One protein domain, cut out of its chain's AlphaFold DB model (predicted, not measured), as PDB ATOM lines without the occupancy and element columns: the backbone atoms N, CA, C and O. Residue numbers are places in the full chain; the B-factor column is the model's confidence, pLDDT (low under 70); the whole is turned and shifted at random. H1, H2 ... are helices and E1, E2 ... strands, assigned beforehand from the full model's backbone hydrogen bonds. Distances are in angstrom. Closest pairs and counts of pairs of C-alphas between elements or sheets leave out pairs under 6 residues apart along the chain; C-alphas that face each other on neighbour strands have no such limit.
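Overview. This is residues 2 to 164 of the 261 residues of the protein "2Fe-2S cluster-containing protein, BFD-like" of Cloacibacillus evryensis DSM 19522 (UniProt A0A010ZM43). A strongly twisted, partly curled sheet of six strands forms one side of this domain; the short helix H4 packs over its inner strand E3, H3 packs on H4, and the long loop of residues 52 to 79 joins these two helices. H1, at the first residues, lies away from the sheet, and the last residues fold back to E4. The printed part has 163 residues, under half of them in named elements, in the order H1 H2 E1 H3 H4 E2 E3 E4 E5 E6; the class is mixed, helices and strands. The sheet's order is E1 E2 E3 E6 E5 E4, all antiparallel. The whole is compact, with a radius of gyration of the C-alphas of 15.0 A and spans of 42 by 39 by 35 A.

Arrangement. H1, residues 3 to 9, is apart from each other named element. H2, residues 25 to 28, only grazes the sheet with residues 27 to 28. E1, residues 35 to 39, is an edge strand, antiparallel to E2, residues 90 to 98; N 37 and O 91 are 2.8 A apart. Residues 20 to 21 also pair with residues 38 to 39 of E1. H3, residues 48 to 51, touches H4, residues 80 to 84; their closest C-alphas, Cys 49 and Cys 81, are 4.8 A apart. H4 is on the sheet over E3, residues 101 to 108, at a height over the sheet of 6.6 A. E2 bends by 51 degrees at residue 95 and forms a hairpin with E3, with N 94 and O 103 at 2.8 A. E4, residues 119 to 123, E5, residues 129 to 139, and E6, residues 147 to 154, form a meander, each strand the antiparallel neighbour of the one before; N 122 and O 131 are 2.8 A apart, as are N 148 and O 139. With E3, paired to E6 by N 102 and O 153 at 2.8 A, they form a Greek key, a meander whose last strand neighbours the strand before it. E5 bends by 75 degrees at residue 136. Residues 163 to 164 pair with residues 122 to 123 of E4. H1 and H4 have every O i to N i+4 pair within hydrogen-bond range; H2 and H3 are too short for one.

Along the chain. H1 begins at C-alpha 3 (39.953, -10.215, 35.696) and spans 10.2 A. E2 spans 22.5 A, E3 21.0 A and E5 23.4 A. E6 spans 21.7 A and ends at C-alpha 154 (25.456, -8.204, 12.383).

Size, cuts and confidence. The two farthest C-alphas, Glu 62 and Gly 117, are 41.9 A apart. The printed part has no cut. The links H1 to H2 and H3 to H4 are long, with 15 and 28 residues. Mean pLDDT of the printed part is 92.9; residue 2 is under 70.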
ATOM      1  N   ALA A   2      39.625 -13.316  39.404       67.94
ATOM      2  CA  ALA A   2      39.756 -13.343  37.949       67.94
ATOM      3  C   ALA A   2      39.414 -11.954  37.384       67.94
ATOM      4  O   ALA A   2      38.585 -11.251  37.958       67.94
ATOM      5  N   ASP A   3      40.066 -11.554  36.297       78.00
ATOM      6  CA  ASP A   3      39.953 -10.215  35.696       78.00
ATOM      7  C   ASP A   3      38.487  -9.773  35.475       78.00
ATOM      8  O   ASP A   3      38.079  -8.663  35.812       78.00
ATOM      9  N   LYS A   4      37.640 -10.730  35.084       75.38
ATOM     10  CA  LYS A   4      36.186 -10.588  34.909       75.38
ATOM     11  C   LYS A   4      35.415 -10.198  36.177       75.38
ATOM     12  O   LYS A   4      34.486  -9.399  36.124       75.38
ATOM     13  N   GLU A   5      35.806 -10.725  37.337       77.38
ATOM     14  CA  GLU A   5      35.179 -10.385  38.624       77.38
ATOM     15  C   GLU A   5      35.450  -8.918  38.982       77.38
ATOM     16  O   GLU A   5      34.583  -8.219  39.504       77.38
ATOM     17  N   LYS A   6      36.659  -8.429  38.672       81.31
ATOM     18  CA  LYS A   6      37.022  -7.024  38.881       81.31
ATOM     19  C   LYS A   6      36.206  -6.113  37.968       81.31
ATOM     20  O   LYS A   6      35.646  -5.144  38.471       81.31
ATOM     21  N   LEU A   7      36.080  -6.466  36.686       80.75
ATOM     22  CA  LEU A   7      35.259  -5.734  35.713       80.75
ATOM     23  C   LEU A   7      33.780  -5.669  36.131       80.75
ATOM     24  O   LEU A   7      33.172  -4.599  36.126       80.75
ATOM     25  N   PHE A   8      33.210  -6.782  36.601       82.62
ATOM     26  CA  PHE A   8      31.839  -6.784  37.119       82.62
ATOM     27  C   PHE A   8      31.657  -5.898  38.351       82.62
ATOM     28  O   PHE A   8      30.652  -5.188  38.478       82.62
ATOM     29  N   ASN A   9      32.630  -5.914  39.259       81.88
ATOM     30  CA  ASN A   9      32.603  -5.070  40.448       81.88
ATOM     31  C   ASN A   9      32.818  -3.585  40.122       81.88
ATOM     32  O   ASN A   9      32.307  -2.743  40.854       81.88
ATOM     33  N   SER A  10      33.474  -3.254  39.005       83.00
ATOM     34  CA  SER A  10      33.531  -1.887  38.473       83.00
ATOM     35  C   SER A  10      32.293  -1.482  37.662       83.00
ATOM     36  O   SER A  10      32.242  -0.364  37.164       83.00
ATOM     37  N   GLY A  11      31.288  -2.359  37.541       81.06
ATOM     38  CA  GLY A  11      30.016  -2.061  36.877       81.06
ATOM     39  C   GLY A  11      29.901  -2.542  35.428       81.06
ATOM     40  O   GLY A  11      28.863  -2.318  34.817       81.06
ATOM     41  N   VAL A  12      30.908  -3.240  34.894       85.31
ATOM     42  CA  VAL A  12      30.893  -3.792  33.532       85.31
ATOM     43  C   VAL A  12      30.395  -5.229  33.567       85.31
ATOM     44  O   VAL A  12      31.029  -6.110  34.147       85.31
ATOM     45  N   LEU A  13      29.258  -5.506  32.938       85.25
ATOM     46  CA  LEU A  13      28.790  -6.881  32.805       85.25
ATOM     47  C   LEU A  13      29.647  -7.607  31.757       85.25
ATOM     48  O   LEU A  13      29.642  -7.217  30.603       85.25
ATOM     49  N   THR A  14      30.395  -8.643  32.134       77.88
ATOM     50  CA  THR A  14      31.265  -9.376  31.185       77.88
ATOM     51  C   THR A  14      30.690 -10.706  30.721       77.88
ATOM     52  O   THR A  14      31.159 -11.259  29.735       77.88
ATOM     53  N   ASP A  15      29.709 -11.247  31.446       79.25
ATOM     54  CA  ASP A  15      29.136 -12.567  31.189       79.25
ATOM     55  C   ASP A  15      27.681 -12.615  31.670       79.25
ATOM     56  O   ASP A  15      27.315 -11.936  32.646       79.25
ATOM     57  N   HIS A  16      26.882 -13.478  31.038       84.81
ATOM     58  CA  HIS A  16      25.525 -13.793  31.480       84.81
ATOM     59  C   HIS A  16      25.495 -14.303  32.915       84.81
ATOM     60  O   HIS A  16      26.357 -15.061  33.365       84.81
ATOM     61  N   ARG A  17      24.452 -13.899  33.630       83.44
ATOM     62  CA  ARG A  17      24.196 -14.282  35.017       83.44
ATOM     63  C   ARG A  17      22.718 -14.116  35.326       83.44
ATOM     64  O   ARG A  17      21.954 -13.641  34.487       83.44
ATOM     65  N   GLU A  18      22.314 -14.501  36.528       81.88
ATOM     66  CA  GLU A  18      20.956 -14.248  37.003       81.88
ATOM     67  C   GLU A  18      20.591 -12.759  36.840       81.88
ATOM     68  O   GLU A  18      21.382 -11.872  37.166       81.88
ATOM     69  N   GLY A  19      19.425 -12.494  36.244       81.81
ATOM     70  CA  GLY A  19      18.987 -11.145  35.869       81.81
ATOM     71  C   GLY A  19      19.567 -10.583  34.567       81.81
ATOM     72  O   GLY A  19      19.211  -9.470  34.193       81.81
ATOM     73  N   ALA A  20      20.431 -11.326  33.869       85.44
ATOM     74  CA  ALA A  20      21.003 -10.977  32.570       85.44
ATOM     75  C   ALA A  20      21.064 -12.205  31.643       85.44
ATOM     76  O   ALA A  20      22.140 -12.675  31.260       85.44
ATOM     77  N   LEU A  21      19.885 -12.749  31.336       85.88
ATOM     78  CA  LEU A  21      19.704 -13.962  30.538       85.88
ATOM     79  C   LEU A  21      19.143 -13.644  29.149       85.88
ATOM     80  O   LEU A  21      18.362 -12.706  28.975       85.88
ATOM     81  N   LEU A  22      19.512 -14.477  28.178       91.06
ATOM     82  CA  LEU A  22      18.987 -14.406  26.820       91.06
ATOM     83  C   LEU A  22      17.615 -15.092  26.691       91.06
ATOM     84  O   LEU A  22      17.315 -16.027  27.442       91.06
ATOM     85  N   PRO A  23      16.790 -14.675  25.711       91.81
ATOM     86  CA  PRO A  23      15.563 -15.374  25.363       91.81
ATOM     87  C   PRO A  23      15.826 -16.822  24.911       91.81
ATOM     88  O   PRO A  23      16.887 -17.106  24.347       91.81
ATOM     89  N   PRO A  24      14.852 -17.738  25.073       91.69
ATOM     90  CA  PRO A  24      14.927 -19.082  24.502       91.69
ATOM     91  C   PRO A  24      15.173 -19.027  22.988       91.69
ATOM     92  O   PRO A  24      14.388 -18.426  22.247       91.69
ATOM     93  N   LYS A  25      16.284 -19.625  22.544       87.38
ATOM     94  CA  LYS A  25      16.815 -19.475  21.180       87.38
ATOM     95  C   LYS A  25      15.828 -19.931  20.100       87.38
ATOM     96  O   LYS A  25      15.626 -19.225  19.118       87.38
ATOM     97  N   ASP A  26      15.150 -21.049  20.341       88.56
ATOM     98  CA  ASP A  26      14.119 -21.637  19.481       88.56
ATOM     99  C   ASP A  26      12.958 -20.672  19.192       88.56
ATOM    100  O   ASP A  26      12.498 -20.556  18.056       88.56
ATOM    101  N   LYS A  27      12.502 -19.932  20.209       88.69
ATOM    102  CA  LYS A  27      11.441 -18.928  20.047       88.69
ATOM    103  C   LYS A  27      11.966 -17.633  19.439       88.69
ATOM    104  O   LYS A  27      11.232 -16.939  18.737       88.69
ATOM    105  N   TRP A  28      13.201 -17.270  19.761       90.88
ATOM    106  CA  TRP A  28      13.783 -15.985  19.394       90.88
ATOM    107  C   TRP A  28      14.063 -15.884  17.896       90.88
ATOM    108  O   TRP A  28      13.680 -14.894  17.274       90.88
ATOM    109  N   GLU A  29      14.632 -16.935  17.303       89.62
ATOM    110  CA  GLU A  29      14.942 -17.003  15.868       89.62
ATOM    111  C   GLU A  29      13.687 -16.969  14.978       89.62
ATOM    112  O   GLU A  29      13.770 -16.597  13.812       89.62
ATOM    113  N   GLY A  30      12.515 -17.327  15.512       88.81
ATOM    114  CA  GLY A  30      11.251 -17.356  14.767       88.81
ATOM    115  C   GLY A  30      10.353 -16.129  14.952       88.81
ATOM    116  O   GLY A  30       9.294 -16.044  14.323       88.81
ATOM    117  N   LYS A  31      10.714 -15.181  15.825       91.31
ATOM    118  CA  LYS A  31       9.816 -14.087  16.213       91.31
ATOM    119  C   LYS A  31      10.165 -12.760  15.550       91.31
ATOM    120  O   LYS A  31      11.071 -12.049  15.980       91.31
ATOM    121  N   LYS A  32       9.294 -12.339  14.633       91.44
ATOM    122  CA  LYS A  32       9.305 -10.978  14.085       91.44
ATOM    123  C   LYS A  32       9.104  -9.922  15.175       91.44
ATOM    124  O   LYS A  32       8.204 -10.044  16.009       91.44
ATOM    125  N   GLY A  33       9.915  -8.865  15.139       90.50
ATOM    126  CA  GLY A  33       9.944  -7.809  16.151       90.50
ATOM    127  C   GLY A  33      10.780  -8.157  17.383       90.50
ATOM    128  O   GLY A  33      10.999  -7.282  18.222       90.50
ATOM    129  N   GLY A  34      11.269  -9.398  17.476       95.19
ATOM    130  CA  GLY A  34      12.215  -9.814  18.494       95.19
ATOM    131  C   GLY A  34      11.657  -9.916  19.910       95.19
ATOM    132  O   GLY A  34      10.451  -9.830  20.167       95.19
ATOM    133  N   PHE A  35      12.580 -10.097  20.849       97.00
ATOM    134  CA  PHE A  35      12.302 -10.157  22.277       97.00
ATOM    135  C   PHE A  35      13.092  -9.113  23.044       97.00
ATOM    136  O   PHE A  35      14.140  -8.649  22.601       97.00
ATOM    137  N   VAL A  36      12.571  -8.758  24.220       96.56
ATOM    138  CA  VAL A  36      13.330  -7.956  25.172       96.56
ATOM    139  C   VAL A  36      14.436  -8.803  25.806       96.56
ATOM    140  O   VAL A  36      14.192  -9.921  26.256       96.56
ATOM    141  N   VAL A  37      15.637  -8.251  25.871       95.69
ATOM    142  CA  VAL A  37      16.760  -8.751  26.658       95.69
ATOM    143  C   VAL A  37      16.988  -7.742  27.771       95.69
ATOM    144  O   VAL A  37      17.127  -6.552  27.497       95.69
ATOM    145  N   ILE A  38      16.946  -8.190  29.024       95.00
ATOM    146  CA  ILE A  38      17.160  -7.312  30.178       95.00
ATOM    147  C   ILE A  38      18.403  -7.796  30.912       95.00
ATOM    148  O   ILE A  38      18.418  -8.916  31.413       95.00
ATOM    149  N   GLU A  39      19.429  -6.950  30.968       93.62
ATOM    150  CA  GLU A  39      20.701  -7.192  31.652       93.62
ATOM    151  C   GLU A  39      20.769  -6.425  32.976       93.62
ATOM    152  O   GLU A  39      21.632  -5.578  33.192       93.62
ATOM    153  N   CYS A  40      19.834  -6.713  33.883       91.56
ATOM    154  CA  CYS A  40      19.738  -6.081  35.198       91.56
ATOM    155  C   CYS A  40      20.059  -7.095  36.315       91.56
ATOM    156  O   CYS A  40      19.147  -7.604  36.969       91.56
ATOM    157  N   PRO A  41      21.346  -7.412  36.559       88.81
ATOM    158  CA  PRO A  41      21.755  -8.399  37.560       88.81
ATOM    159  C   PRO A  41      21.855  -7.822  38.983       88.81
ATOM    160  O   PRO A  41      22.253  -8.521  39.914       88.81
ATOM    161  N   LYS A  42      21.605  -6.519  39.165       85.56
ATOM    162  CA  LYS A  42      21.751  -5.849  40.461       85.56
ATOM    163  C   LYS A  42      20.432  -5.917  41.223       85.56
ATOM    164  O   LYS A  42      19.390  -5.547  40.695       85.56
ATOM    165  N   ARG A  43      20.508  -6.327  42.488       90.25
ATOM    166  CA  ARG A  43      19.372  -6.310  43.411       90.25
ATOM    167  C   ARG A  43      19.201  -4.919  44.014       90.25
ATOM    168  O   ARG A  43      19.772  -4.621  45.059       90.25
ATOM    169  N   ILE A  44      18.497  -4.051  43.296       89.31
ATOM    170  CA  ILE A  44      18.223  -2.659  43.678       89.31
ATOM    171  C   ILE A  44      16.713  -2.417  43.664       89.31
ATOM    172  O   ILE A  44      16.037  -3.060  42.866       89.31
ATOM    173  N   PRO A  45      16.172  -1.486  44.471       93.06
ATOM    174  CA  PRO A  45      14.729  -1.276  44.577       93.06
ATOM    175  C   PRO A  45      14.178  -0.561  43.331       93.06
ATOM    176  O   PRO A  45      13.947   0.646  43.336       93.06
ATOM    177  N   CYS A  46      14.000  -1.304  42.237       93.88
ATOM    178  CA  CYS A  46      13.678  -0.790  40.912       93.88
ATOM    179  C   CYS A  46      12.761  -1.760  40.146       93.88
ATOM    180  O   CYS A  46      13.108  -2.911  39.922       93.88
ATOM    181  N   ASN A  47      11.606  -1.278  39.681       95.25
ATOM    182  CA  ASN A  47      10.639  -2.037  38.879       95.25
ATOM    183  C   ASN A  47      10.012  -1.328  37.637       95.25
ATOM    184  O   ASN A  47       9.034  -1.875  37.114       95.25
ATOM    185  N   PRO A  48      10.510  -0.185  37.093       95.19
ATOM    186  CA  PRO A  48       9.928   0.448  35.900       95.19
ATOM    187  C   PRO A  48       9.734  -0.480  34.699       95.19
ATOM    188  O   PRO A  48       8.777  -0.319  33.944       95.19
ATOM    189  N   CYS A  49      10.614  -1.468  34.503       94.62
ATOM    190  CA  CYS A  49      10.495  -2.417  33.393       94.62
ATOM    191  C   CYS A  49       9.228  -3.291  33.481       94.62
ATOM    192  O   CYS A  49       8.632  -3.583  32.445       94.62
ATOM    193  N   ALA A  50       8.795  -3.662  34.692       96.38
ATOM    194  CA  ALA A  50       7.558  -4.402  34.932       96.38
ATOM    195  C   ALA A  50       6.335  -3.486  34.865       96.38
ATOM    196  O   ALA A  50       5.385  -3.771  34.139       96.38
ATOM    197  N   THR A  51       6.371  -2.356  35.576       96.38
ATOM    198  CA  THR A  51       5.218  -1.448  35.691       96.38
ATOM    199  C   THR A  51       4.866  -0.749  34.379       96.38
ATOM    200  O   THR A  51       3.702  -0.436  34.148       96.38
ATOM    201  N   SER A  52       5.841  -0.542  33.488       95.88
ATOM    202  CA  SER A  52       5.609   0.025  32.151       95.88
ATOM    203  C   SER A  52       5.244  -1.008  31.081       95.88
ATOM    204  O   SER A  52       4.928  -0.626  29.954       95.88
ATOM    205  N   CYS A  53       5.297  -2.311  31.383       97.25
ATOM    206  CA  CYS A  53       5.071  -3.352  30.385       97.25
ATOM    207  C   CYS A  53       3.576  -3.451  30.020       97.25
ATOM    208  O   CYS A  53       2.786  -3.939  30.829       97.25
ATOM    209  N   PRO A  54       3.160  -3.089  28.790       96.31
ATOM    210  CA  PRO A  54       1.737  -3.046  28.437       96.31
ATOM    211  C   PRO A  54       1.102  -4.436  28.322       96.31
ATOM    212  O   PRO A  54      -0.110  -4.575  28.442       96.31
ATOM    213  N   THR A  55       1.908  -5.469  28.064       96.94
ATOM    214  CA  THR A  55       1.433  -6.850  27.911       96.94
ATOM    215  C   THR A  55       1.639  -7.696  29.165       96.94
ATOM    216  O   THR A  55       1.236  -8.860  29.188       96.94
ATOM    217  N   GLY A  56       2.291  -7.152  30.201       96.50
ATOM    218  CA  GLY A  56       2.694  -7.916  31.383       96.50
ATOM    219  C   GLY A  56       3.682  -9.045  31.066       96.50
ATOM    220  O   GLY A  56       3.634 -10.102  31.693       96.50
ATOM    221  N   ALA A  57       4.528  -8.862  30.045       97.12
ATOM    222  CA  ALA A  57       5.603  -9.792  29.711       97.12
ATOM    223  C   ALA A  57       6.728  -9.758  30.746       97.12
ATOM    224  O   ALA A  57       7.212 -10.809  31.146       97.12
ATOM    225  N   VAL A  58       7.128  -8.572  31.204       96.50
ATOM    226  CA  VAL A  58       7.993  -8.457  32.380       96.50
ATOM    227  C   VAL A  58       7.104  -8.674  33.599       96.50
ATOM    228  O   VAL A  58       6.163  -7.911  33.822       96.50
ATOM    229  N   LEU A  59       7.348  -9.762  34.324       96.00
ATOM    230  CA  LEU A  59       6.501 -10.178  35.434       96.00
ATOM    231  C   LEU A  59       6.620  -9.183  36.601       96.00
ATOM    232  O   LEU A  59       7.697  -8.614  36.801       96.00
ATOM    233  N   PRO A  60       5.543  -8.973  37.378       94.62
ATOM    234  CA  PRO A  60       5.620  -8.232  38.631       94.62
ATOM    235  C   PRO A  60       6.669  -8.835  39.566       94.62
ATOM    236  O   PRO A  60       6.861 -10.050  39.601       94.62
ATOM    237  N   PHE A  61       7.341  -7.967  40.310       93.75
ATOM    238  CA  PHE A  61       8.413  -8.348  41.218       93.75
ATOM    239  C   PHE A  61       7.789  -8.746  42.562       93.75
ATOM    240  O   PHE A  61       6.890  -8.049  43.035       93.75
ATOM    241  N   GLU A  62       8.242  -9.852  43.156       92.00
ATOM    242  CA  GLU A  62       7.814 -10.260  44.503       92.00
ATOM    243  C   GLU A  62       8.472  -9.359  45.555       92.00
ATOM    244  O   GLU A  62       7.777  -8.742  46.363       92.00
ATOM    245  N   ASP A  63       9.796  -9.204  45.477       92.94
ATOM    246  CA  ASP A  63      10.556  -8.138  46.126       92.94
ATOM    247  C   ASP A  63      11.020  -7.142  45.054       92.94
ATOM    248  O   ASP A  63      11.551  -7.518  44.013       92.94
ATOM    249  N   ILE A  64      10.852  -5.843  45.305       91.19
ATOM    250  CA  ILE A  64      11.296  -4.780  44.391       91.19
ATOM    251  C   ILE A  64      12.812  -4.815  44.116       91.19
ATOM    252  O   ILE A  64      13.264  -4.221  43.142       91.19
ATOM    253  N   ASN A  65      13.588  -5.504  44.957       92.75
ATOM    254  CA  ASN A  65      15.018  -5.746  44.777       92.75
ATOM    255  C   ASN A  65      15.337  -6.991  43.938       92.75
ATOM    256  O   ASN A  65      16.509  -7.324  43.771       92.75
ATOM    257  N   ASP A  66      14.346  -7.730  43.452       92.81
ATOM    258  CA  ASP A  66      14.595  -8.902  42.623       92.81
ATOM    259  C   ASP A  66      14.993  -8.522  41.199       92.81
ATOM    260  O   ASP A  66      14.759  -7.416  40.719       92.81
ATOM    261  N   THR A  67      15.623  -9.459  40.500       92.81
ATOM    262  CA  THR A  67      15.931  -9.285  39.081       92.81
ATOM    263  C   THR A  67      14.703  -9.606  38.222       92.81
ATOM    264  O   THR A  67      13.944 -10.522  38.559       92.81
ATOM    265  N   PRO A  68      14.511  -8.926  37.080       93.44
ATOM    266  CA  PRO A  68      13.328  -9.102  36.246       93.44
ATOM    267  C   PRO A  68      13.208 -10.527  35.697       93.44
ATOM    268  O   PRO A  68      14.160 -11.085  35.152       93.44
ATOM    269  N   LYS A  69      11.996 -11.087  35.766       94.06
ATOM    270  CA  LYS A  69      11.617 -12.338  35.093       94.06
ATOM    271  C   LYS A  69      10.707 -12.022  33.913       94.06
ATOM    272  O   LYS A  69       9.800 -11.198  34.032       94.06
ATOM    273  N   ILE A  70      10.935 -12.668  32.771       95.12
ATOM    274  CA  ILE A  70      10.227 -12.356  31.526       95.12
ATOM    275  C   ILE A  70       9.434 -13.572  31.050       95.12
ATOM    276  O   ILE A  70       9.979 -14.650  30.836       95.12
ATOM    277  N   ASN A  71       8.137 -13.376  30.827       95.38
ATOM    278  CA  ASN A  71       7.300 -14.272  30.050       95.38
ATOM    279  C   ASN A  71       7.367 -13.876  28.568       95.38
ATOM    280  O   ASN A  71       6.676 -12.960  28.107       95.38
ATOM    281  N   TYR A  72       8.196 -14.596  27.817       95.31
ATOM    282  CA  TYR A  72       8.403 -14.347  26.395       95.31
ATOM    283  C   TYR A  72       7.153 -14.583  25.540       95.31
ATOM    284  O   TYR A  72       6.985 -13.892  24.541       95.31
ATOM    285  N   ASP A  73       6.204 -15.425  25.953       94.38
ATOM    286  CA  ASP A  73       4.969 -15.642  25.183       94.38
ATOM    287  C   ASP A  73       4.093 -14.378  25.108       94.38
ATOM    288  O   ASP A  73       3.328 -14.196  24.162       94.38
ATOM    289  N   LYS A  74       4.249 -13.457  26.066       95.69
ATOM    290  CA  LYS A  74       3.557 -12.159  26.089       95.69
ATOM    291  C   LYS A  74       4.390 -11.008  25.525       95.69
ATOM    292  O   LYS A  74       3.874  -9.902  25.348       95.69
ATOM    293  N   CYS A  75       5.686 -11.206  25.300       96.62
ATOM    294  CA  CYS A  75       6.567 -10.134  24.856       96.62
ATOM    295  C   CYS A  75       6.308  -9.815  23.377       96.62
ATOM    296  O   CYS A  75       6.300 -10.703  22.529       96.62
ATOM    297  N   THR A  76       6.112  -8.538  23.050       95.62
ATOM    298  CA  THR A  76       5.853  -8.074  21.674       95.62
ATOM    299  C   THR A  76       7.051  -7.387  21.025       95.62
ATOM    300  O   THR A  76       6.961  -7.001  19.865       95.62
ATOM    301  N   GLY A  77       8.149  -7.184  21.764       95.56
ATOM    302  CA  GLY A  77       9.296  -6.414  21.271       95.56
ATOM    303  C   GLY A  77       9.003  -4.914  21.087       95.56
ATOM    304  O   GLY A  77       9.653  -4.237  20.290       95.56
ATOM    305  N   CYS A  78       8.013  -4.358  21.799       94.81
ATOM    306  CA  CYS A  78       7.588  -2.964  21.613       94.81
ATOM    307  C   CYS A  78       8.673  -1.925  21.958       94.81
ATOM    308  O   CYS A  78       8.734  -0.888  21.307       94.81
ATOM    309  N   GLY A  79       9.544  -2.208  22.933       95.56
ATOM    310  CA  GLY A  79      10.624  -1.307  23.358       95.56
ATOM    311  C   GLY A  79      10.245  -0.284  24.439       95.56
ATOM    312  O   GLY A  79      11.072   0.540  24.800       95.56
ATOM    313  N   ILE A  80       9.040  -0.334  25.019       96.38
ATOM    314  CA  ILE A  80       8.651   0.606  26.095       96.38
ATOM    315  C   ILE A  80       9.556   0.456  27.326       96.38
ATOM    316  O   ILE A  80      10.005   1.453  27.886       96.38
ATOM    317  N   CYS A  81       9.894  -0.779  27.701       96.25
ATOM    318  CA  CYS A  81      10.827  -1.053  28.795       96.25
ATOM    319  C   CYS A  81      12.243  -0.522  28.526       96.25
ATOM    320  O   CYS A  81      12.947  -0.216  29.484       96.25
ATOM    321  N   VAL A  82      12.640  -0.377  27.254       97.31
ATOM    322  CA  VAL A  82      13.905   0.260  26.850       97.31
ATOM    323  C   VAL A  82      13.876   1.737  27.235       97.31
ATOM    324  O   VAL A  82      14.756   2.193  27.949       97.31
ATOM    325  N   SER A  83      12.799   2.451  26.886       96.31
ATOM    326  CA  SER A  83      12.639   3.879  27.211       96.31
ATOM    327  C   SER A  83      12.424   4.194  28.695       96.31
ATOM    328  O   SER A  83      12.413   5.353  29.069       96.31
ATOM    329  N   ARG A  84      12.152   3.188  29.534       95.94
ATOM    330  CA  ARG A  84      11.792   3.378  30.952       95.94
ATOM    331  C   ARG A  84      12.845   2.856  31.915       95.94
ATOM    332  O   ARG A  84      12.665   2.987  33.121       95.94
ATOM    333  N   CYS A  85      13.888   2.199  31.414       94.56
ATOM    334  CA  CYS A  85      14.904   1.602  32.261       94.56
ATOM    335  C   CYS A  85      15.885   2.680  32.742       94.56
ATOM    336  O   CYS A  85      16.697   3.127  31.937       94.56
ATOM    337  N   PRO A  86      15.899   3.045  34.037       92.31
ATOM    338  CA  PRO A  86      16.847   4.040  34.541       92.31
ATOM    339  C   PRO A  86      18.301   3.543  34.510       92.31
ATOM    340  O   PRO A  86      19.227   4.338  34.567       92.31
ATOM    341  N   GLY A  87      18.505   2.223  34.450       92.06
ATOM    342  CA  GLY A  87      19.827   1.608  34.339       92.06
ATOM    343  C   GLY A  87      20.264   1.319  32.903       92.06
ATOM    344  O   GLY A  87      21.283   0.661  32.736       92.06
ATOM    345  N   LEU A  88      19.481   1.722  31.889       94.06
ATOM    346  CA  LEU A  88      19.765   1.482  30.463       94.06
ATOM    347  C   LEU A  88      20.041   0.002  30.116       94.06
ATOM    348  O   LEU A  88      20.739  -0.316  29.162       94.06
ATOM    349  N   ALA A  89      19.461  -0.911  30.898       94.38
ATOM    350  CA  ALA A  89      19.734  -2.347  30.863       94.38
ATOM    351  C   ALA A  89      18.734  -3.152  30.015       94.38
ATOM    352  O   ALA A  89      18.797  -4.379  29.978       94.38
ATOM    353  N   CYS A  90      17.761  -2.486  29.394       96.44
ATOM    354  CA  CYS A  90      16.739  -3.119  28.569       96.44
ATOM    355  C   CYS A  90      17.070  -2.915  27.091       96.44
ATOM    356  O   CYS A  90      17.234  -1.783  26.647       96.44
ATOM    357  N   PHE A  91      17.029  -3.992  26.320       97.56
ATOM    358  CA  PHE A  91      17.240  -4.002  24.876       97.56
ATOM    359  C   PHE A  91      16.117  -4.793  24.216       97.56
ATOM    360  O   PHE A  91      15.538  -5.676  24.841       97.56
ATOM    361  N   VAL A  92      15.787  -4.517  22.958       97.50
ATOM    362  CA  VAL A  92      14.954  -5.435  22.160       97.50
ATOM    363  C   VAL A  92      15.747  -5.869  20.952       97.50
ATOM    364  O   VAL A  92      16.217  -5.014  20.215       97.50
ATOM    365  N   ILE A  93      15.860  -7.172  20.731       97.44
ATOM    366  CA  ILE A  93      16.651  -7.712  19.630       97.44
ATOM    367  C   ILE A  93      15.772  -8.600  18.754       97.44
ATOM    368  O   ILE A  93      15.192  -9.581  19.227       97.44
ATOM    369  N   ASP A  94      15.702  -8.254  17.473       96.94
ATOM    370  CA  ASP A  94      15.025  -8.991  16.411       96.94
ATOM    371  C   ASP A  94      16.054  -9.652  15.485       96.94
ATOM    372  O   ASP A  94      16.710  -8.976  14.693       96.94
ATOM    373  N   LEU A  95      16.178 -10.980  15.583       95.56
ATOM    374  CA  LEU A  95      17.079 -11.790  14.753       95.56
ATOM    375  C   LEU A  95      16.508 -12.085  13.354       95.56
ATOM    376  O   LEU A  95      17.201 -12.643  12.511       95.56
ATOM    377  N   THR A  96      15.246 -11.730  13.094       94.62
ATOM    378  CA  THR A  96      14.522 -12.109  11.867       94.62
ATOM    379  C   THR A  96      14.572 -11.046  10.770       94.62
ATOM    380  O   THR A  96      13.913 -11.188   9.740       94.62
ATOM    381  N   TYR A  97      15.331  -9.968  10.985       94.00
ATOM    382  CA  TYR A  97      15.319  -8.796  10.115       94.00
ATOM    383  C   TYR A  97      15.776  -9.105   8.683       94.00
ATOM    384  O   TYR A  97      15.056  -8.804   7.730       94.00
ATOM    385  N   ALA A  98      16.960  -9.698   8.524       93.00
ATOM    386  CA  ALA A  98      17.483 -10.153   7.236       93.00
ATOM    387  C   ALA A  98      18.567 -11.230   7.442       93.00
ATOM    388  O   ALA A  98      19.130 -11.323   8.532       93.00
ATOM    389  N   PRO A  99      18.914 -12.035   6.418       93.62
ATOM    390  CA  PRO A  99      19.993 -13.015   6.534       93.62
ATOM    391  C   PRO A  99      21.303 -12.371   7.015       93.62
ATOM    392  O   PRO A  99      21.794 -11.427   6.396       93.62
ATOM    393  N   GLY A 100      21.841 -12.864   8.135       94.06
ATOM    394  CA  GLY A 100      23.068 -12.346   8.756       94.06
ATOM    395  C   GLY A 100      22.932 -10.987   9.454       94.06
ATOM    396  O   GLY A 100      23.933 -10.438   9.905       94.06
ATOM    397  N   LYS A 101      21.724 -10.418   9.561       96.69
ATOM    398  CA  LYS A 101      21.486  -9.123  10.212       96.69
ATOM    399  C   LYS A 101      20.378  -9.213  11.253       96.69
ATOM    400  O   LYS A 101      19.330  -9.804  11.014       96.69
ATOM    401  N   ALA A 102      20.581  -8.527  12.366       97.25
ATOM    402  CA  ALA A 102      19.581  -8.318  13.398       97.25
ATOM    403  C   ALA A 102      19.254  -6.826  13.534       97.25
ATOM    404  O   ALA A 102      19.977  -5.960  13.037       97.25
ATOM    405  N   VAL A 103      18.157  -6.517  14.219       97.88
ATOM    406  CA  VAL A 103      17.850  -5.158  14.675       97.88
ATOM    407  C   VAL A 103      17.870  -5.144  16.188       97.88
ATOM    408  O   VAL A 103      17.141  -5.904  16.822       97.88
ATOM    409  N   ILE A 104      18.658  -4.243  16.762       98.19
ATOM    410  CA  ILE A 104      18.670  -3.974  18.195       98.19
ATOM    411  C   ILE A 104      18.027  -2.618  18.476       98.19
ATOM    412  O   ILE A 104      18.306  -1.634  17.796       98.19
ATOM    413  N   LYS A 105      17.151  -2.556  19.476       98.25
ATOM    414  CA  LYS A 105      16.607  -1.320  20.038       98.25
ATOM    415  C   LYS A 105      17.340  -1.029  21.336       98.25
ATOM    416  O   LYS A 105      17.212  -1.799  22.290       98.25
ATOM    417  N   LEU A 106      18.082   0.068  21.347       97.69
ATOM    418  CA  LEU A 106      18.930   0.512  22.447       97.69
ATOM    419  C   LEU A 106      18.343   1.783  23.074       97.69
ATOM    420  O   LEU A 106      17.761   2.597  22.346       97.69
ATOM    421  N   PRO A 107      18.494   1.984  24.391       97.44
ATOM    422  CA  PRO A 107      18.221   3.275  25.000       97.44
ATOM    423  C   PRO A 107      19.364   4.252  24.668       97.44
ATOM    424  O   PRO A 107      20.527   3.855  24.590       97.44
ATOM    425  N   TYR A 108      19.045   5.525  24.453       96.69
ATOM    426  CA  TYR A 108      20.019   6.550  24.083       96.69
ATOM    427  C   TYR A 108      19.656   7.903  24.701       96.69
ATOM    428  O   TYR A 108      18.554   8.410  24.495       96.69
ATOM    429  N   GLU A 109      20.596   8.484  25.444       95.19
ATOM    430  CA  GLU A 109      20.411   9.722  26.224       95.19
ATOM    431  C   GLU A 109      21.515  10.761  25.950       95.19
ATOM    432  O   GLU A 109      21.698  11.710  26.711       95.19
ATOM    433  N   LEU A 110      22.287  10.578  24.874       92.00
ATOM    434  CA  LEU A 110      23.421  11.436  24.521       92.00
ATOM    435  C   LEU A 110      23.079  12.392  23.369       92.00
ATOM    436  O   LEU A 110      22.072  12.239  22.678       92.00
ATOM    437  N   LEU A 111      23.943  13.387  23.159       88.38
ATOM    438  CA  LEU A 111      23.931  14.256  21.983       88.38
ATOM    439  C   LEU A 111      25.189  13.995  21.134       88.38
ATOM    440  O   LEU A 111      26.238  13.707  21.711       88.38
ATOM    441  N   PRO A 112      25.117  14.133  19.799       91.62
ATOM    442  CA  PRO A 112      23.913  14.398  19.007       91.62
ATOM    443  C   PRO A 112      22.939  13.205  18.999       91.62
ATOM    444  O   PRO A 112      23.337  12.054  19.197       91.62
ATOM    445  N   ILE A 113      21.649  13.492  18.793       93.19
ATOM    446  CA  ILE A 113      20.620  12.460  18.596       93.19
ATOM    447  C   ILE A 113      20.804  11.903  17.179       93.19
ATOM    448  O   ILE A 113      20.882  12.701  16.244       93.19
ATOM    449  N   PRO A 114      20.880  10.574  16.993       95.06
ATOM    450  CA  PRO A 114      21.071  10.012  15.669       95.06
ATOM    451  C   PRO A 114      19.861  10.241  14.761       95.06
ATOM    452  O   PRO A 114      18.720  10.320  15.218       95.06
ATOM    453  N   GLU A 115      20.102  10.259  13.455       94.62
ATOM    454  CA  GLU A 115      19.056  10.335  12.436       94.62
ATOM    455  C   GLU A 115      18.854   8.991  11.730       94.62
ATOM    456  O   GLU A 115      19.748   8.148  11.651       94.62
ATOM    457  N   LYS A 116      17.655   8.770  11.183       96.94
ATOM    458  CA  LYS A 116      17.373   7.573  10.383       96.94
ATOM    459  C   LYS A 116      18.283   7.525   9.147       96.94
ATOM    460  O   LYS A 116      18.356   8.490   8.396       96.94
ATOM    461  N   GLY A 117      18.902   6.372   8.906       95.94
ATOM    462  CA  GLY A 117      19.873   6.131   7.837       95.94
ATOM    463  C   GLY A 117      21.309   6.508   8.211       95.94
ATOM    464  O   GLY A 117      22.229   6.230   7.444       95.94
ATOM    465  N   GLN A 118      21.530   7.118   9.380       95.31
ATOM    466  CA  GLN A 118      22.871   7.460   9.838       95.31
ATOM    467  C   GLN A 118      23.656   6.199  10.210       95.31
ATOM    468  O   GLN A 118      23.121   5.260  10.809       95.31
ATOM    469  N   ARG A 119      24.948   6.201   9.875       96.62
ATOM    470  CA  ARG A 119      25.888   5.157  10.282       96.62
ATOM    471  C   ARG A 119      26.485   5.503  11.645       96.62
ATOM    472  O   ARG A 119      26.889   6.642  11.875       96.62
ATOM    473  N   VAL A 120      26.505   4.532  12.550       96.81
ATOM    474  CA  VAL A 120      26.964   4.682  13.939       96.81
ATOM    475  C   VAL A 120      27.912   3.543  14.296       96.81
ATOM    476  O   VAL A 120      27.779   2.435  13.774       96.81
ATOM    477  N   ALA A 121      28.860   3.788  15.197       97.12
ATOM    478  CA  ALA A 121      29.681   2.710  15.735       97.12
ATOM    479  C   ALA A 121      28.886   1.963  16.812       97.12
ATOM    480  O   ALA A 121      28.346   2.581  17.727       97.12
ATOM    481  N   CYS A 122      28.807   0.642  16.709       97.62
ATOM    482  CA  CYS A 122      28.201  -0.224  17.710       97.62
ATOM    483  C   CYS A 122      29.256  -0.631  18.734       97.62
ATOM    484  O   CYS A 122      30.321  -1.131  18.366       97.62
ATOM    485  N   LEU A 123      28.945  -0.404  20.006       96.69
ATOM    486  CA  LEU A 123      29.853  -0.632  21.117       96.69
ATOM    487  C   LEU A 123      29.423  -1.851  21.929       96.69
ATOM    488  O   LEU A 123      28.223  -2.081  22.137       96.69
ATOM    489  N   ASP A 124      30.408  -2.599  22.408       94.75
ATOM    490  CA  ASP A 124      30.197  -3.712  23.324       94.75
ATOM    491  C   ASP A 124      29.979  -3.253  24.781       94.75
ATOM    492  O   ASP A 124      29.834  -2.064  25.082       94.75
ATOM    493  N   ARG A 125      29.956  -4.212  25.713       91.44
ATOM    494  CA  ARG A 125      29.770  -3.968  27.156       91.44
ATOM    495  C   ARG A 125      30.901  -3.162  27.804       91.44
ATOM    496  O   ARG A 125      30.689  -2.582  28.866       91.44
ATOM    497  N   THR A 126      32.086  -3.137  27.199       90.31
ATOM    498  CA  THR A 126      33.256  -2.387  27.681       90.31
ATOM    499  C   THR A 126      33.363  -1.002  27.041       90.31
ATOM    500  O   THR A 126      34.105  -0.153  27.535       90.31
ATOM    501  N   GLY A 127      32.574  -0.746  25.993       91.25
ATOM    502  CA  GLY A 127      32.597   0.490  25.219       91.25
ATOM    503  C   GLY A 127      33.516   0.428  23.998       91.25
ATOM    504  O   GLY A 127      33.714   1.453  23.346       91.25
ATOM    505  N   GLU A 128      34.066  -0.742  23.665       93.50
ATOM    506  CA  GLU A 128      34.880  -0.930  22.467       93.50
ATOM    507  C   GLU A 128      33.996  -1.036  21.222       93.50
ATOM    508  O   GLU A 128      32.930  -1.654  21.234       93.50
ATOM    509  N   ALA A 129      34.431  -0.409  20.128       96.56
ATOM    510  CA  ALA A 129      33.717  -0.466  18.860       96.56
ATOM    511  C   ALA A 129      33.935  -1.829  18.191       96.56
ATOM    512  O   ALA A 129      35.047  -2.148  17.772       96.56
ATOM    513  N   VAL A 130      32.860  -2.607  18.057       97.00
ATOM    514  CA  VAL A 130      32.900  -3.982  17.521       97.00
ATOM    515  C   VAL A 130      32.294  -4.107  16.127       97.00
ATOM    516  O   VAL A 130      32.605  -5.047  15.398       97.00
ATOM    517  N   ALA A 131      31.440  -3.163  15.729       97.06
ATOM    518  CA  ALA A 131      30.830  -3.138  14.406       97.06
ATOM    519  C   ALA A 131      30.374  -1.732  14.018       97.06
ATOM    520  O   ALA A 131      30.301  -0.821  14.842       97.06
ATOM    521  N   GLU A 132      30.008  -1.581  12.752       97.06
ATOM    522  CA  GLU A 132      29.283  -0.418  12.262       97.06
ATOM    523  C   GLU A 132      27.818  -0.797  12.020       97.06
ATOM    524  O   GLU A 132      27.532  -1.838  11.424       97.06
ATOM    525  N   GLY A 133      26.897   0.042  12.488       96.69
ATOM    526  CA  GLY A 133      25.459  -0.162  12.367       96.69
ATOM    527  C   GLY A 133      24.768   0.977  11.628       96.69
ATOM    528  O   GLY A 133      25.280   2.093  11.543       96.69
ATOM    529  N   GLU A 134      23.579   0.695  11.100       97.88
ATOM    530  CA  GLU A 134      22.728   1.683  10.425       97.88
ATOM    531  C   GLU A 134      21.468   1.947  11.251       97.88
ATOM    532  O   GLU A 134      20.754   1.019  11.639       97.88
ATOM    533  N   VAL A 135      21.175   3.217  11.522       98.25
ATOM    534  CA  VAL A 135      20.010   3.620  12.311       98.25
ATOM    535  C   VAL A 135      18.734   3.450  11.486       98.25
ATOM    536  O   VAL A 135      18.477   4.175  10.531       98.25
ATOM    537  N   LEU A 136      17.875   2.516  11.884       97.75
ATOM    538  CA  LEU A 136      16.603   2.235  11.220       97.75
ATOM    539  C   LEU A 136      15.485   3.190  11.665       97.75
ATOM    540  O   LEU A 136      14.629   3.576  10.863       97.75
ATOM    541  N   ALA A 137      15.456   3.528  12.954       97.69
ATOM    542  CA  ALA A 137      14.433   4.381  13.547       97.69
ATOM    543  C   ALA A 137      14.907   4.981  14.872       97.69
ATOM    544  O   ALA A 137      15.602   4.320  15.642       97.69
ATOM    545  N   VAL A 138      14.446   6.196  15.166       97.56
ATOM    546  CA  VAL A 138      14.638   6.868  16.455       97.56
ATOM    547  C   VAL A 138      13.271   7.292  16.964       97.56
ATOM    548  O   VAL A 138      12.494   7.908  16.236       97.56
ATOM    549  N   THR A 139      12.942   6.898  18.188       96.75
ATOM    550  CA  THR A 139      11.638   7.174  18.806       96.75
ATOM    551  C   THR A 139      11.826   7.659  20.235       96.75
ATOM    552  O   THR A 139      12.805   7.297  20.874       96.75
ATOM    553  N   GLU A 140      10.881   8.437  20.756       95.31
ATOM    554  CA  GLU A 140      10.880   8.902  22.151       95.31
ATOM    555  C   GLU A 140       9.542   8.522  22.817       95.31
ATOM    556  O   GLU A 140       8.650   9.364  22.960       95.31
ATOM    557  N   PRO A 141       9.331   7.236  23.172       92.00
ATOM    558  CA  PRO A 141       8.022   6.760  23.627       92.00
ATOM    559  C   PRO A 141       7.532   7.437  24.913       92.00
ATOM    560  O   PRO A 141       6.329   7.627  25.093       92.00
ATOM    561  N   SER A 142       8.461   7.791  25.802       88.81
ATOM    562  CA  SER A 142       8.167   8.285  27.150       88.81
ATOM    563  C   SER A 142       8.196   9.809  27.279       88.81
ATOM    564  O   SER A 142       7.733  10.322  28.296       88.81
ATOM    565  N   LYS A 143       8.643  10.523  26.232       89.38
ATOM    566  CA  LYS A 143       8.780  11.993  26.191       89.38
ATOM    567  C   LYS A 143       9.594  12.574  27.356       89.38
ATOM    568  O   LYS A 143       9.270  13.637  27.884       89.38
ATOM    569  N   ASP A 144      10.608  11.840  27.792       88.06
ATOM    570  CA  ASP A 144      11.491  12.135  28.922       88.06
ATOM    571  C   ASP A 144      12.958  12.291  28.494       88.06
ATOM    572  O   ASP A 144      13.841  12.314  29.345       88.06
ATOM    573  N   LYS A 145      13.209  12.477  27.189       91.12
ATOM    574  CA  LYS A 145      14.536  12.555  26.559       91.12
ATOM    575  C   LYS A 145      15.328  11.241  26.533       91.12
ATOM    576  O   LYS A 145      16.470  11.254  26.079       91.12
ATOM    577  N   THR A 146      14.726  10.115  26.923       94.31
ATOM    578  CA  THR A 146      15.286   8.783  26.665       94.31
ATOM    579  C   THR A 146      14.791   8.278  25.309       94.31
ATOM    580  O   THR A 146      13.637   7.860  25.140       94.31
ATOM    581  N   TYR A 147      15.674   8.308  24.312       97.06
ATOM    582  CA  TYR A 147      15.378   7.820  22.969       97.06
ATOM    583  C   TYR A 147      15.533   6.301  22.894       97.06
ATOM    584  O   TYR A 147      16.401   5.707  23.526       97.06
ATOM    585  N   VAL A 148      14.706   5.665  22.072       97.81
ATOM    586  CA  VAL A 148      14.866   4.270  21.662       97.81
ATOM    587  C   VAL A 148      15.350   4.269  20.222       97.81
ATOM    588  O   VAL A 148      14.588   4.584  19.299       97.81
ATOM    589  N   VAL A 149      16.623   3.922  20.044       98.19
ATOM    590  CA  VAL A 149      17.310   3.897  18.752       98.19
ATOM    591  C   VAL A 149      17.348   2.460  18.254       98.19
ATOM    592  O   VAL A 149      17.911   1.579  18.898       98.19
ATOM    593  N   SER A 150      16.710   2.214  17.115       98.19
ATOM    594  CA  SER A 150      16.733   0.925  16.424       98.19
ATOM    595  C   SER A 150      17.885   0.919  15.427       98.19
ATOM    596  O   SER A 150      17.901   1.759  14.531       98.19
ATOM    597  N   VAL A 151      18.817  -0.019  15.559       98.31
ATOM    598  CA  VAL A 151      20.031  -0.108  14.739       98.31
ATOM    599  C   VAL A 151      20.129  -1.491  14.115       98.31
ATOM    600  O   VAL A 151      19.918  -2.500  14.787       98.31
ATOM    601  N   VAL A 152      20.432  -1.531  12.821       98.38
ATOM    602  CA  VAL A 152      20.752  -2.761  12.097       98.38
ATOM    603  C   VAL A 152      22.187  -3.152  12.425       98.38
ATOM    604  O   VAL A 152      23.099  -2.349  12.237       98.38
ATOM    605  N   ILE A 153      22.378  -4.384  12.889       97.62
ATOM    606  CA  ILE A 153      23.661  -4.928  13.347       97.62
ATOM    607  C   ILE A 153      23.916  -6.319  12.741       97.62
ATOM    608  O   ILE A 153      22.958  -6.975  12.315       97.62
ATOM    609  N   PRO A 154      25.168  -6.805  12.701       97.50
ATOM    610  CA  PRO A 154      25.456  -8.204  12.383       97.50
ATOM    611  C   PRO A 154      24.776  -9.140  13.390       97.50
ATOM    612  O   PRO A 154      24.818  -8.893  14.597       97.50
ATOM    613  N   ALA A 155      24.117 -10.197  12.909       95.38
ATOM    614  CA  ALA A 155      23.347 -11.098  13.772       95.38
ATOM    615  C   ALA A 155      24.234 -11.853  14.776       95.38
ATOM    616  O   ALA A 155      23.798 -12.141  15.889       95.38
ATOM    617  N   GLU A 156      25.484 -12.136  14.408       95.38
ATOM    618  CA  GLU A 156      26.478 -12.772  15.269       95.38
ATOM    619  C   GLU A 156      26.877 -11.922  16.486       95.38
ATOM    620  O   GLU A 156      27.249 -12.490  17.505       95.38
ATOM    621  N   LEU A 157      26.731 -10.591  16.412       95.50
ATOM    622  CA  LEU A 157      27.060  -9.644  17.490       95.50
ATOM    623  C   LEU A 157      25.827  -9.184  18.281       95.50
ATOM    624  O   LEU A 157      25.897  -8.240  19.072       95.50
ATOM    625  N   ALA A 158      24.676  -9.831  18.070       93.50
ATOM    626  CA  ALA A 158      23.420  -9.489  18.735       93.50
ATOM    627  C   ALA A 158      23.526  -9.529  20.268       93.50
ATOM    628  O   ALA A 158      22.895  -8.728  20.960       93.50
ATOM    629  N   ASP A 159      24.335 -10.439  20.806       92.56
ATOM    630  CA  ASP A 159      24.565 -10.526  22.244       92.56
ATOM    631  C   ASP A 159      25.665  -9.577  22.754       92.56
ATOM    632  O   ASP A 159      25.679  -9.233  23.930       92.56
ATOM    633  N   ASP A 160      26.546  -9.069  21.901       93.06
ATOM    634  CA  ASP A 160      27.676  -8.253  22.356       93.06
ATOM    635  C   ASP A 160      27.345  -6.760  22.418       93.06
ATOM    636  O   ASP A 160      27.751  -6.062  23.348       93.06
ATOM    637  N   ILE A 161      26.572  -6.266  21.448       95.94
ATOM    638  CA  ILE A 161      26.314  -4.833  21.273       95.94
ATOM    639  C   ILE A 161      25.343  -4.321  22.343       95.94
ATOM    640  O   ILE A 161      24.229  -4.832  22.486       95.94
ATOM    641  N   ARG A 162      25.743  -3.277  23.078       95.25
ATOM    642  CA  ARG A 162      24.942  -2.665  24.160       95.25
ATOM    643  C   ARG A 162      24.868  -1.144  24.118       95.25
ATOM    644  O   ARG A 162      24.024  -0.568  24.798       95.25
ATOM    645  N   ALA A 163      25.682  -0.494  23.293       96.12
ATOM    646  CA  ALA A 163      25.612   0.945  23.081       96.12
ATOM    647  C   ALA A 163      25.949   1.314  21.633       96.12
ATOM    648  O   ALA A 163      26.385   0.481  20.835       96.12
ATOM    649  N   ILE A 164      25.736   2.583  21.292       97.00
ATOM    650  CA  ILE A 164      26.186   3.169  20.030       97.00
ATOM    651  C   ILE A 164      26.931   4.470  20.289       97.00
ATOM    652  O   ILE A 164      26.567   5.238  21.179       97.00
TER     653      ILE A 164